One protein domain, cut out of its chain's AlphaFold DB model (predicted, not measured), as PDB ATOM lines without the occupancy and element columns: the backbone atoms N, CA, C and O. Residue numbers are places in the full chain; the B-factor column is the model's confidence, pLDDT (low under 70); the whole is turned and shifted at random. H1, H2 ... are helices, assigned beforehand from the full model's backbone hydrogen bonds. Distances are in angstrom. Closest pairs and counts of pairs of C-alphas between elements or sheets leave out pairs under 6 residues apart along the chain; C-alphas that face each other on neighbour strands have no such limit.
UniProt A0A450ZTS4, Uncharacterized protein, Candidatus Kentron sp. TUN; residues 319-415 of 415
ATOM      1  N   ARG A 319     131.940 103.041 179.778       85.00
ATOM      2  CA  ARG A 319     130.877 102.273 179.110       85.00
ATOM      3  C   ARG A 319     130.459 102.927 177.794       85.00
ATOM      4  O   ARG A 319     130.427 102.242 176.773       85.00
ATOM      5  N   LYS A 320     130.240 104.247 177.777       85.19
ATOM      6  CA  LYS A 320     129.911 104.996 176.551       85.19
ATOM      7  C   LYS A 320     131.001 104.860 175.482       85.19
ATOM      8  O   LYS A 320     130.680 104.571 174.333       85.19
ATOM      9  N   SER A 321     132.278 104.999 175.844       83.06
ATOM     10  CA  SER A 321     133.397 104.852 174.892       83.06
ATOM     11  C   SER A 321     133.575 103.415 174.376       83.06
ATOM     12  O   SER A 321     133.937 103.194 173.215       83.06
ATOM     13  N   ARG A 322     133.266 102.404 175.196       85.94
ATOM     14  CA  ARG A 322     133.206 101.005 174.748       85.94
ATOM     15  C   ARG A 322     132.077 100.787 173.746       85.94
ATOM     16  O   ARG A 322     132.314 100.177 172.708       85.94
ATOM     17  N   VAL A 323     130.886 101.325 174.009       84.44
ATOM     18  CA  VAL A 323     129.740 101.204 173.093       84.44
ATOM     19  C   VAL A 323     130.036 101.884 171.751       84.44
ATOM     20  O   VAL A 323     129.819 101.271 170.709       84.44
ATOM     21  N   THR A 324     130.610 103.095 171.748       81.88
ATOM     22  CA  THR A 324     130.968 103.803 170.500       81.88
ATOM     23  C   THR A 324     132.086 103.115 169.720       81.88
ATOM     24  O   THR A 324     132.055 103.051 168.491       81.88
ATOM     25  N   SER A 325     133.101 102.581 170.403       82.56
ATOM     26  CA  SER A 325     134.176 101.851 169.723       82.56
ATOM     27  C   SER A 325     133.688 100.524 169.137       82.56
ATOM     28  O   SER A 325     134.097 100.171 168.029       82.56
ATOM     29  N   LEU A 326     132.781  99.815 169.821       84.94
ATOM     30  CA  LEU A 326     132.164  98.594 169.302       84.94
ATOM     31  C   LEU A 326     131.249  98.893 168.107       84.94
ATOM     32  O   LEU A 326     131.362  98.216 167.085       84.94
ATOM     33  N   SER A 327     130.413  99.937 168.188       82.69
ATOM     34  CA  SER A 327     129.526 100.331 167.087       82.69
ATOM     35  C   SER A 327     130.317 100.690 165.829       82.69
ATOM     36  O   SER A 327     130.019 100.176 164.753       82.69
ATOM     37  N   ASN A 328     131.397 101.468 165.970       82.19
ATOM     38  CA  ASN A 328     132.275 101.831 164.857       82.19
ATOM     39  C   ASN A 328     132.990 100.617 164.250       82.19
ATOM     40  O   ASN A 328     133.114 100.526 163.032       82.19
ATOM     41  N   ARG A 329     133.451  99.660 165.069       84.50
ATOM     42  CA  ARG A 329     134.091  98.429 164.565       84.50
ATOM     43  C   ARG A 329     133.120  97.583 163.747       84.50
ATOM     44  O   ARG A 329     133.485  97.139 162.660       84.50
ATOM     45  N   ILE A 330     131.899  97.386 164.246       85.06
ATOM     46  CA  ILE A 330     130.872  96.607 163.542       85.06
ATOM     47  C   ILE A 330     130.448  97.337 162.261       85.06
ATOM     48  O   ILE A 330     130.417  96.727 161.194       85.06
ATOM     49  N   ALA A 331     130.206  98.649 162.332       82.94
ATOM     50  CA  ALA A 331     129.843  99.455 161.169       82.94
ATOM     51  C   ALA A 331     130.915  99.412 160.075       82.94
ATOM     52  O   ALA A 331     130.590  99.232 158.900       82.94
ATOM     53  N   LYS A 332     132.195  99.492 160.454       83.44
ATOM     54  CA  LYS A 332     133.317  99.384 159.522       83.44
ATOM     55  C   LYS A 332     133.409  97.996 158.887       83.44
ATOM     56  O   LYS A 332     133.601  97.900 157.680       83.44
ATOM     57  N   ALA A 333     133.233  96.923 159.662       85.06
ATOM     58  CA  ALA A 333     133.237  95.554 159.137       85.06
ATOM     59  C   ALA A 333     132.100  95.318 158.126       85.06
ATOM     60  O   ALA A 333     132.329  94.757 157.051       85.06
ATOM     61  N   ILE A 334     130.892  95.809 158.430       84.12
ATOM     62  CA  ILE A 334     129.748  95.756 157.511       84.12
ATOM     63  C   ILE A 334     130.037  96.584 156.253       84.12
ATOM     64  O   ILE A 334     129.812  96.114 155.142       84.12
ATOM     65  N   SER A 335     130.596  97.784 156.410       80.75
ATOM     66  CA  SER A 335     130.891  98.685 155.289       80.75
ATOM     67  C   SER A 335     131.950  98.115 154.342       80.75
ATOM     68  O   SER A 335     131.752  98.146 153.131       80.75
ATOM     69  N   ILE A 336     133.020  97.512 154.879       82.50
ATOM     70  CA  ILE A 336     134.037  96.792 154.088       82.50
ATOM     71  C   ILE A 336     133.404  95.609 153.348       82.50
ATOM     72  O   ILE A 336     133.707  95.381 152.179       82.50
ATOM     73  N   SER A 337     132.502  94.874 154.003       83.44
ATOM     74  CA  SER A 337     131.803  93.744 153.376       83.44
ATOM     75  C   SER A 337     130.926  94.207 152.207       83.44
ATOM     76  O   SER A 337     130.955  93.599 151.140       83.44
ATOM     77  N   ILE A 338     130.200  95.321 152.367       82.94
ATOM     78  CA  ILE A 338     129.397  95.933 151.297       82.94
ATOM     79  C   ILE A 338     130.294  96.403 150.142       82.94
ATOM     80  O   ILE A 338     129.982  96.141 148.981       82.94
ATOM     81  N   GLU A 339     131.417  97.064 150.438       83.12
ATOM     82  CA  GLU A 339     132.373  97.524 149.423       83.12
ATOM     83  C   GLU A 339     132.960  96.350 148.625       83.12
ATOM     84  O   GLU A 339     132.981  96.395 147.394       83.12
ATOM     85  N   ALA A 340     133.354  95.266 149.300       84.38
ATOM     86  CA  ALA A 340     133.857  94.057 148.656       84.38
ATOM     87  C   ALA A 340     132.808  93.418 147.730       84.38
ATOM     88  O   ALA A 340     133.123  93.083 146.589       84.38
ATOM     89  N   VAL A 341     131.551  93.304 148.178       84.69
ATOM     90  CA  VAL A 341     130.447  92.772 147.357       84.69
ATOM     91  C   VAL A 341     130.218  93.633 146.113       84.69
ATOM     92  O   VAL A 341     130.059  93.095 145.017       84.69
ATOM     93  N   LEU A 342     130.247  94.962 146.250       82.94
ATOM     94  CA  LEU A 342     130.083  95.882 145.120       82.94
ATOM     95  C   LEU A 342     131.242  95.785 144.120       82.94
ATOM     96  O   LEU A 342     131.000  95.800 142.913       82.94
ATOM     97  N   LEU A 343     132.483  95.639 144.593       82.69
ATOM     98  CA  LEU A 343     133.656  95.445 143.734       82.69
ATOM     99  C   LEU A 343     133.614  94.105 142.992       82.69
ATOM    100  O   LEU A 343     133.912  94.058 141.799       82.69
ATOM    101  N   VAL A 344     133.194  93.030 143.661       84.19
ATOM    102  CA  VAL A 344     132.997  91.722 143.021       84.19
ATOM    103  C   VAL A 344     131.890  91.805 141.968       84.19
ATOM    104  O   VAL A 344     132.090  91.348 140.844       84.19
ATOM    105  N   ALA A 345     130.759  92.448 142.273       80.31
ATOM    106  CA  ALA A 345     129.675  92.655 141.310       80.31
ATOM    107  C   ALA A 345     130.131  93.478 140.088       80.31
ATOM    108  O   ALA A 345     129.812  93.128 138.948       80.31
ATOM    109  N   LEU A 346     130.928  94.530 140.303       81.62
ATOM    110  CA  LEU A 346     131.570  95.309 139.238       81.62
ATOM    111  C   LEU A 346     132.510  94.451 138.379       81.62
ATOM    112  O   LEU A 346     132.467  94.544 137.153       81.62
ATOM    113  N   GLY A 347     133.332  93.598 138.993       80.88
ATOM    114  CA  GLY A 347     134.229  92.689 138.276       80.88
ATOM    115  C   GLY A 347     133.470  91.674 137.417       80.88
ATOM    116  O   GLY A 347     133.770  91.526 136.232       80.88
ATOM    117  N   ILE A 348     132.441  91.032 137.983       79.75
ATOM    118  CA  ILE A 348     131.596  90.049 137.284       79.75
ATOM    119  C   ILE A 348     130.889  90.691 136.085       79.75
ATOM    120  O   ILE A 348     130.907  90.143 134.982       79.75
ATOM    121  N   THR A 349     130.284  91.863 136.279       75.19
ATOM    122  CA  THR A 349     129.567  92.570 135.205       75.19
ATOM    123  C   THR A 349     130.506  93.097 134.124       75.19
ATOM    124  O   THR A 349     130.200  92.953 132.942       75.19
ATOM    125  N   SER A 350     131.675  93.631 134.494       78.25
ATOM    126  CA  SER A 350     132.685  94.073 133.521       78.25
ATOM    127  C   SER A 350     133.192  92.906 132.673       78.25
ATOM    128  O   SER A 350     133.290  93.027 131.452       78.25
ATOM    129  N   TYR A 351     133.452  91.751 133.299       78.38
ATOM    130  CA  TYR A 351     133.842  90.533 132.589       78.38
ATOM    131  C   TYR A 351     132.751  90.074 131.615       78.38
ATOM    132  O   TYR A 351     133.042  89.791 130.452       78.38
ATOM    133  N   ALA A 352     131.492  90.052 132.059       75.00
ATOM    134  CA  ALA A 352     130.375  89.634 131.219       75.00
ATOM    135  C   ALA A 352     130.151  90.561 130.008       75.00
ATOM    136  O   ALA A 352     129.814  90.074 128.929       75.00
ATOM    137  N   CYS A 353     130.376  91.871 130.157       75.06
ATOM    138  CA  CYS A 353     130.322  92.822 129.042       75.06
ATOM    139  C   CYS A 353     131.441  92.606 128.015       75.06
ATOM    140  O   CYS A 353     131.184  92.695 126.819       75.06
ATOM    141  N   LEU A 354     132.673  92.342 128.464       74.19
ATOM    142  CA  LEU A 354     133.829  92.211 127.569       74.19
ATOM    143  C   LEU A 354     133.867  90.874 126.825       74.19
ATOM    144  O   LEU A 354     134.257  90.832 125.661       74.19
ATOM    145  N   PHE A 355     133.500  89.779 127.491       70.19
ATOM    146  CA  PHE A 355     133.705  88.425 126.965       70.19
ATOM    147  C   PHE A 355     132.416  87.710 126.540       70.19
ATOM    148  O   PHE A 355     132.493  86.575 126.068       70.19
ATOM    149  N   GLY A 356     131.258  88.365 126.676       63.19
ATOM    150  CA  GLY A 356     129.954  87.786 126.362       63.19
ATOM    151  C   GLY A 356     129.494  86.742 127.389       63.19
ATOM    152  O   GLY A 356     130.274  86.193 128.166       63.19
ATOM    153  N   THR A 357     128.189  86.456 127.399       60.28
ATOM    154  CA  THR A 357     127.564  85.526 128.368       60.28
ATOM    155  C   THR A 357     127.786  84.040 128.053       60.28
ATOM    156  O   THR A 357     127.348  83.183 128.814       60.28
ATOM    157  N   GLU A 358     128.488  83.721 126.964       55.72
ATOM    158  CA  GLU A 358     128.602  82.356 126.427       55.72
ATOM    159  C   GLU A 358     129.725  81.505 127.053       55.72
ATOM    160  O   GLU A 358     129.824  80.313 126.767       55.72
ATOM    161  N   LYS A 359     130.571  82.057 127.939       58.06
ATOM    162  CA  LYS A 359     131.644  81.284 128.600       58.06
ATOM    163  C   LYS A 359     131.180  80.639 129.916       58.06
ATOM    164  O   LYS A 359     130.541  81.283 130.745       58.06
ATOM    165  N   GLN A 360     131.584  79.377 130.132       60.22
ATOM    166  CA  GLN A 360     131.168  78.474 131.229       60.22
ATOM    167  C   GLN A 360     131.100  79.102 132.638       60.22
ATOM    168  O   GLN A 360     130.230  78.719 133.420       60.22
ATOM    169  N   LEU A 361     131.961  80.076 132.960       60.66
ATOM    170  CA  LEU A 361     132.100  80.661 134.302       60.66
ATOM    171  C   LEU A 361     130.846  81.403 134.817       60.66
ATOM    172  O   LEU A 361     130.649  81.487 136.025       60.66
ATOM    173  N   LEU A 362     130.008  81.949 133.925       61.72
ATOM    174  CA  LEU A 362     128.835  82.775 134.277       61.72
ATOM    175  C   LEU A 362     127.482  82.101 134.003       61.72
ATOM    176  O   LEU A 362     126.441  82.691 134.287       61.72
ATOM    177  N   SER A 363     127.488  80.861 133.504       63.84
ATOM    178  CA  SER A 363     126.277  80.100 133.146       63.84
ATOM    179  C   SER A 363     125.307  79.870 134.317       63.84
ATOM    180  O   SER A 363     124.112  79.686 134.104       63.84
ATOM    181  N   PHE A 364     125.807  79.931 135.554       66.19
ATOM    182  CA  PHE A 364     125.024  79.764 136.781       66.19
ATOM    183  C   PHE A 364     124.236  81.017 137.205       66.19
ATOM    184  O   PHE A 364     123.357  80.910 138.058       66.19
ATOM    185  N   ILE A 365     124.526  82.203 136.651       70.88
ATOM    186  CA  ILE A 365     123.830  83.446 137.018       70.88
ATOM    187  C   ILE A 365     122.716  83.722 135.993       70.88
ATOM    188  O   ILE A 365     123.013  83.880 134.807       70.88
ATOM    189  N   PRO A 366     121.439  83.843 136.413       77.00
ATOM    190  CA  PRO A 366     120.340  84.139 135.500       77.00
ATOM    191  C   PRO A 366     120.585  85.432 134.713       77.00
ATOM    192  O   PRO A 366     120.892  86.481 135.287       77.00
ATOM    193  N   SER A 367     120.389  85.389 133.395       71.00
ATOM    194  CA  SER A 367     120.676  86.519 132.497       71.00
ATOM    195  C   SER A 367     119.880  87.788 132.833       71.00
ATOM    196  O   SER A 367     120.377  88.899 132.646       71.00
ATOM    197  N   GLN A 368     118.670  87.642 133.380       76.62
ATOM    198  CA  GLN A 368     117.870  88.764 133.879       76.62
ATOM    199  C   GLN A 368     118.543  89.459 135.070       76.62
ATOM    200  O   GLN A 368     118.625  90.686 135.095       76.62
ATOM    201  N   LEU A 369     119.099  88.690 136.012       77.94
ATOM    202  CA  LEU A 369     119.761  89.219 137.204       77.94
ATOM    203  C   LEU A 369     121.029  89.998 136.826       77.94
ATOM    204  O   LEU A 369     121.257  91.107 137.311       77.94
ATOM    205  N   LEU A 370     121.793  89.481 135.862       73.44
ATOM    206  CA  LEU A 370     122.968  90.157 135.316       73.44
ATOM    207  C   LEU A 370     122.613  91.513 134.672       73.44
ATOM    208  O   LEU A 370     123.283  92.513 134.928       73.44
ATOM    209  N   ARG A 371     121.525  91.576 133.886       75.06
ATOM    210  CA  ARG A 371     121.036  92.838 133.292       75.06
ATOM    211  C   ARG A 371     120.587  93.834 134.358       75.06
ATOM    212  O   ARG A 371     120.886  95.019 134.234       75.06
ATOM    213  N   THR A 372     119.915  93.371 135.414       79.62
ATOM    214  CA  THR A 372     119.513  94.251 136.525       79.62
ATOM    215  C   THR A 372     120.715  94.812 137.286       79.62
ATOM    216  O   THR A 372     120.726  96.002 137.597       79.62
ATOM    217  N   MET A 373     121.767  94.012 137.510       77.81
ATOM    218  CA  MET A 373     123.017  94.488 138.115       77.81
ATOM    219  C   MET A 373     123.720  95.524 137.236       77.81
ATOM    220  O   MET A 373     124.150  96.559 137.738       77.81
ATOM    221  N   LEU A 374     123.794  95.282 135.925       75.19
ATOM    222  CA  LEU A 374     124.349  96.228 134.953       75.19
ATOM    223  C   LEU A 374     123.589  97.556 134.940       75.19
ATOM    224  O   LEU A 374     124.214  98.614 134.975       75.19
ATOM    225  N   PHE A 375     122.255  97.510 134.948       80.56
ATOM    226  CA  PHE A 375     121.427  98.710 135.038       80.56
ATOM    227  C   PHE A 375     121.679  99.473 136.344       80.56
ATOM    228  O   PHE A 375     121.869 100.686 136.325       80.56
ATOM    229  N   PHE A 376     121.749  98.770 137.477       79.75
ATOM    230  CA  PHE A 376     122.015  99.398 138.771       79.75
ATOM    231  C   PHE A 376     123.405 100.047 138.827       79.75
ATOM    232  O   PHE A 376     123.542 101.178 139.290       79.75
ATOM    233  N   LEU A 377     124.431  99.373 138.303       76.06
ATOM    234  CA  LEU A 377     125.787  99.913 138.223       76.06
ATOM    235  C   LEU A 377     125.874 101.115 137.281       76.06
ATOM    236  O   LEU A 377     126.553 102.079 137.620       76.06
ATOM    237  N   LEU A 378     125.155 101.100 136.155       77.38
ATOM    238  CA  LEU A 378     125.041 102.248 135.254       77.38
ATOM    239  C   LEU A 378     124.403 103.450 135.964       77.38
ATOM    240  O   LEU A 378     124.914 104.564 135.893       77.38
ATOM    241  N   VAL A 379     123.307 103.237 136.695       79.88
ATOM    242  CA  VAL A 379     122.682 104.300 137.497       79.88
ATOM    243  C   VAL A 379     123.677 104.844 138.523       79.88
ATOM    244  O   VAL A 379     123.783 106.056 138.705       79.88
ATOM    245  N   LEU A 380     124.453 103.963 139.154       74.94
ATOM    246  CA  LEU A 380     125.439 104.340 140.158       74.94
ATOM    247  C   LEU A 380     126.628 105.111 139.557       74.94
ATOM    248  O   LEU A 380     127.095 106.074 140.167       74.94
ATOM    249  N   THR A 381     127.092 104.747 138.357       74.00
ATOM    250  CA  THR A 381     128.172 105.456 137.651       74.00
ATOM    251  C   THR A 381     127.719 106.825 137.154       74.00
ATOM    252  O   THR A 381     128.431 107.804 137.372       74.00
ATOM    253  N   VAL A 382     126.514 106.928 136.585       76.44
ATOM    254  CA  VAL A 382     125.904 108.207 136.184       76.44
ATOM    255  C   VAL A 382     125.706 109.113 137.400       76.44
ATOM    256  O   VAL A 382     126.032 110.298 137.356       76.44
ATOM    257  N   PHE A 383     125.240 108.562 138.523       74.69
ATOM    258  CA  PHE A 383     125.071 109.317 139.763       74.69
ATOM    259  C   PHE A 383     126.407 109.803 140.347       74.69
ATOM    260  O   PHE A 383     126.488 110.932 140.843       74.69
ATOM    261  N   ASN A 384     127.459 108.981 140.264       77.50
ATOM    262  CA  ASN A 384     128.816 109.353 140.667       77.50
ATOM    263  C   ASN A 384     129.357 110.498 139.790       77.50
ATOM    264  O   ASN A 384     129.854 111.485 140.329       77.50
ATOM    265  N   LEU A 385     129.158 110.426 138.467       73.00
ATOM    266  CA  LEU A 385     129.519 111.489 137.521       73.00
ATOM    267  C   LEU A 385     128.769 112.802 137.793       73.00
ATOM    268  O   LEU A 385     129.380 113.865 137.791       73.00
ATOM    269  N   TYR A 386     127.462 112.735 138.065       77.75
ATOM    270  CA  TYR A 386     126.625 113.923 138.257       77.75
ATOM    271  C   TYR A 386     126.892 114.652 139.584       77.75
ATOM    272  O   TYR A 386     126.883 115.879 139.628       77.75
ATOM    273  N   LYS A 387     127.117 113.918 140.686       73.19
ATOM    274  CA  LYS A 387     127.316 114.519 142.024       73.19
ATOM    275  C   LYS A 387     128.772 114.557 142.494       73.19
ATOM    276  O   LYS A 387     129.010 115.029 143.606       73.19
ATOM    277  N   GLY A 388     129.718 114.022 141.718       68.19
ATOM    278  CA  GLY A 388     131.140 113.935 142.078       68.19
ATOM    279  C   GLY A 388     131.430 113.073 143.316       68.19
ATOM    280  O   GLY A 388     132.432 113.281 143.997       68.19
ATOM    281  N   LYS A 389     130.532 112.145 143.673       71.56
ATOM    282  CA  LYS A 389     130.626 111.339 144.903       71.56
ATOM    283  C   LYS A 389     131.110 109.928 144.603       71.56
ATOM    284  O   LYS A 389     130.326 109.093 144.164       71.56
ATOM    285  N   THR A 390     132.362 109.647 144.955       74.06
ATOM    286  CA  THR A 390     132.967 108.314 144.820       74.06
ATOM    287  C   THR A 390     132.204 107.241 145.610       74.06
ATOM    288  O   THR A 390     131.565 107.538 146.621       74.06
ATOM    289  N   LEU A 391     132.328 105.969 145.199       69.75
ATOM    290  CA  LEU A 391     131.778 104.805 145.919       69.75
ATOM    291  C   LEU A 391     132.145 104.846 147.415       69.75
ATOM    292  O   LEU A 391     131.296 104.677 148.285       69.75
ATOM    293  N   LYS A 392     133.396 105.218 147.706       71.94
ATOM    294  CA  LYS A 392     133.933 105.426 149.056       71.94
ATOM    295  C   LYS A 392     133.182 106.505 149.851       71.94
ATOM    296  O   LYS A 392     132.993 106.370 151.057       71.94
ATOM    297  N   SER A 393     132.714 107.576 149.204       73.88
ATOM    298  CA  SER A 393     131.898 108.623 149.844       73.88
ATOM    299  C   SER A 393     130.494 108.129 150.215       73.88
ATOM    300  O   SER A 393     129.943 108.534 151.237       73.88
ATOM    301  N   ILE A 394     129.915 107.236 149.408       75.69
ATOM    302  CA  ILE A 394     128.604 106.632 149.683       75.69
ATOM    303  C   ILE A 394     128.730 105.616 150.821       75.69
ATOM    304  O   ILE A 394     127.986 105.709 151.794       75.69
ATOM    305  N   VAL A 395     129.716 104.716 150.744       77.81
ATOM    306  CA  VAL A 395     129.978 103.703 151.778       77.81
ATOM    307  C   VAL A 395     130.320 104.358 153.117       77.81
ATOM    308  O   VAL A 395     129.749 103.975 154.125       77.81
ATOM    309  N   SER A 396     131.140 105.413 153.146       76.50
ATOM    310  CA  SER A 396     131.462 106.121 154.401       76.50
ATOM    311  C   SER A 396     130.276 106.870 155.023       76.50
ATOM    312  O   SER A 396     130.208 107.020 156.242       76.50
ATOM    313  N   LYS A 397     129.311 107.341 154.221       80.75
ATOM    314  CA  LYS A 397     128.048 107.875 154.759       80.75
ATOM    315  C   LYS A 397     127.185 106.770 155.352       80.75
ATOM    316  O   LYS A 397     126.615 106.959 156.419       80.75
ATOM    317  N   LEU A 398     127.133 105.629 154.673       79.69
ATOM    318  CA  LEU A 398     126.392 104.453 155.104       79.69
ATOM    319  C   LEU A 398     127.003 103.855 156.388       79.69
ATOM    320  O   LEU A 398     126.266 103.517 157.305       79.69
ATOM    321  N   GLU A 399     128.334 103.853 156.513       81.50
ATOM    322  CA  GLU A 399     129.082 103.485 157.723       81.50
ATOM    323  C   GLU A 399     128.668 104.335 158.929       81.50
ATOM    324  O   GLU A 399     128.406 103.794 160.002       81.50
ATOM    325  N   LYS A 400     128.550 105.659 158.757       82.06
ATOM    326  CA  LYS A 400     128.099 106.558 159.831       82.06
ATOM    327  C   LYS A 400     126.670 106.244 160.269       82.06
ATOM    328  O   LYS A 400     126.433 106.090 161.461       82.06
ATOM    329  N   THR A 401     125.747 106.074 159.322       82.12
ATOM    330  CA  THR A 401     124.345 105.745 159.628       82.12
ATOM    331  C   THR A 401     124.204 104.372 160.294       82.12
ATOM    332  O   THR A 401     123.438 104.223 161.243       82.12
ATOM    333  N   ILE A 402     124.972 103.369 159.848       81.25
ATOM    334  CA  ILE A 402     125.018 102.047 160.489       81.25
ATOM    335  C   ILE A 402     125.608 102.153 161.899       81.25
ATOM    336  O   ILE A 402     125.067 101.551 162.824       81.25
ATOM    337  N   SER A 403     126.684 102.922 162.090       85.00
ATOM    338  CA  SER A 403     127.287 103.120 163.412       85.00
ATOM    339  C   SER A 403     126.309 103.774 164.386       85.00
ATOM    340  O   SER A 403     126.180 103.302 165.513       85.00
ATOM    341  N   GLU A 404     125.564 104.793 163.952       84.06
ATOM    342  CA  GLU A 404     124.521 105.445 164.756       84.06
ATOM    343  C   GLU A 404     123.387 104.476 165.122       84.06
ATOM    344  O   GLU A 404     122.988 104.400 166.284       84.06
ATOM    345  N   PHE A 405     122.907 103.677 164.165       84.56
ATOM    346  CA  PHE A 405     121.864 102.680 164.414       84.56
ATOM    347  C   PHE A 405     122.315 101.595 165.406       84.56
ATOM    348  O   PHE A 405     121.606 101.279 166.365       84.56
ATOM    349  N   ILE A 406     123.523 101.053 165.214       84.06
ATOM    350  CA  ILE A 406     124.112 100.044 166.105       84.06
ATOM    351  C   ILE A 406     124.380 100.638 167.489       84.06
ATOM    352  O   ILE A 406     124.135  99.971 168.492       84.06
ATOM    353  N   TYR A 407     124.842 101.889 167.558       86.12
ATOM    354  CA  TYR A 407     125.050 102.599 168.816       86.12
ATOM    355  C   TYR A 407     123.751 102.701 169.617       86.12
ATOM    356  O   TYR A 407     123.753 102.345 170.788       86.12
ATOM    357  N   ILE A 408     122.637 103.110 169.000       83.44
ATOM    358  CA  ILE A 408     121.332 103.208 169.680       83.44
ATOM    359  C   ILE A 408     120.896 101.845 170.234       83.44
ATOM    360  O   ILE A 408     120.410 101.758 171.363       83.44
ATOM    361  N   HIS A 409     121.087 100.771 169.464       83.19
ATOM    362  CA  HIS A 409     120.675  99.432 169.880       83.19
ATOM    363  C   HIS A 409     121.562  98.862 170.998       83.19
ATOM    364  O   HIS A 409     121.047  98.340 171.982       83.19
ATOM    365  N   LEU A 410     122.887  99.008 170.889       81.62
ATOM    366  CA  LEU A 410     123.829  98.577 171.926       81.62
ATOM    367  C   LEU A 410     123.716  99.423 173.195       81.62
ATOM    368  O   LEU A 410     123.792  98.873 174.290       81.62
ATOM    369  N   ALA A 411     123.494 100.733 173.060       80.12
ATOM    370  CA  ALA A 411     123.259 101.623 174.188       80.12
ATOM    371  C   ALA A 411     122.049 101.161 175.005       80.12
ATOM    372  O   ALA A 411     122.141 101.123 176.215       80.12
ATOM    373  N   LYS A 412     120.961 100.710 174.369       80.00
ATOM    374  CA  LYS A 412     119.768 100.211 175.075       80.00
ATOM    375  C   LYS A 412     120.000  98.921 175.881       80.00
ATOM    376  O   LYS A 412     119.196  98.594 176.746       80.00
ATOM    377  N   ILE A 413     121.042  98.155 175.554       77.31
ATOM    378  CA  ILE A 413     121.344  96.854 176.175       77.31
ATOM    379  C   ILE A 413     122.466  96.979 177.217       77.31
ATOM    380  O   ILE A 413     122.472  96.248 178.205       77.31
ATOM    381  N   MET A 414     123.443  97.858 176.976       72.38
ATOM    382  CA  MET A 414     124.694  97.942 177.742       72.38
ATOM    383  C   MET A 414     124.833  99.196 178.619       72.38
ATOM    384  O   MET A 414     125.748  99.238 179.449       72.38
ATOM    385  N   LEU A 415     123.993 100.215 178.417       67.88
ATOM    386  CA  LEU A 415     123.891 101.423 179.245       67.88
ATOM    387  C   LEU A 415     122.523 101.440 179.920       67.88
ATOM    388  O   LEU A 415     122.504 101.826 181.108       67.88
TER     389      LEU A 415
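AT A GLANCE: This is residues 319 to 415 of the 415 residues of an uncharacterized protein of Candidatus Kentron sp. TUN (UniProt A0A450ZTS4). One long straight helix, H1, makes the length of the model, and two shorter helices make the other two sides of a loose, flat triangle with it: H2 crosses H1 near its last residues, and H3 runs back alongside the earlier part of H1. H2 and H3 meet at a corner, through residues 388 to 390, and the longer link of residues 356 to 366 turns the backbone back from H1 to H2. The printed part has 97 residues with three named helices, in the order H1, H2, H3, and no named strand; the class is all helix. The whole is loose, with a radius of gyration of the C-alphas of 18.0 A, and its C-alphas span 56 by 32 by 16 A.

HOW THE PARTS SIT: H1, residues 319 to 355, touches both other helices. H2, residues 367 to 387, touches H1 with its residues 370 to 377 alone, and H1 touches H2 with residues 345 to 349 alone. The closest C-alphas of this pair are those of Thr 349 and Leu 374, 6.4 A apart. The lines of H1 and H2 stand at a steep tilt of 65 degrees, and the two run opposite ways. H3, residues 391 to 414, touches H1 with 28 pairs of C-alphas within 8 A; the closest are those of Ala 331 and Ser 403, 5.0 A apart. H1 and H3 run opposite ways at a tilt of 35.1 degrees, only just steep. H2 and H3 are close but not clearly touching: their closest C-alphas, those of Asn 384 and Leu 391, are 7.6 A apart, and their lines are about perpendicular at 81 degrees. In H1 and H2 every O i to N i+4 pair is within hydrogen-bond range; in H3 19 of 20 are.

IN THESE COORDINATES: H1 begins at C-alpha 319, at (130.877, 102.273, 179.110), and its 37 residues measure 54.0 A from first to last C-alpha. H2 has 21 residues and measures 30.3 A, starting at C-alpha 367, at (120.676, 86.519, 132.497). H3 has 24 residues, measures 33.3 A and ends at C-alpha 414, at (124.694, 97.942, 177.742).

THE WHOLE: The two C-alphas farthest apart are those of Arg 319 and Glu 358, at 56.4 A, while those of Arg 319 and Leu 415, the chain's last residue, are 7.0 A apart. The printed part has no cut. The link from H1 to H2 is long, with 11 residues, and the link from H2 to H3 is tight, with 3. The mean pLDDT of the printed part is 77.5; residues 356 to 364, 388, 391 and 415 are under 70.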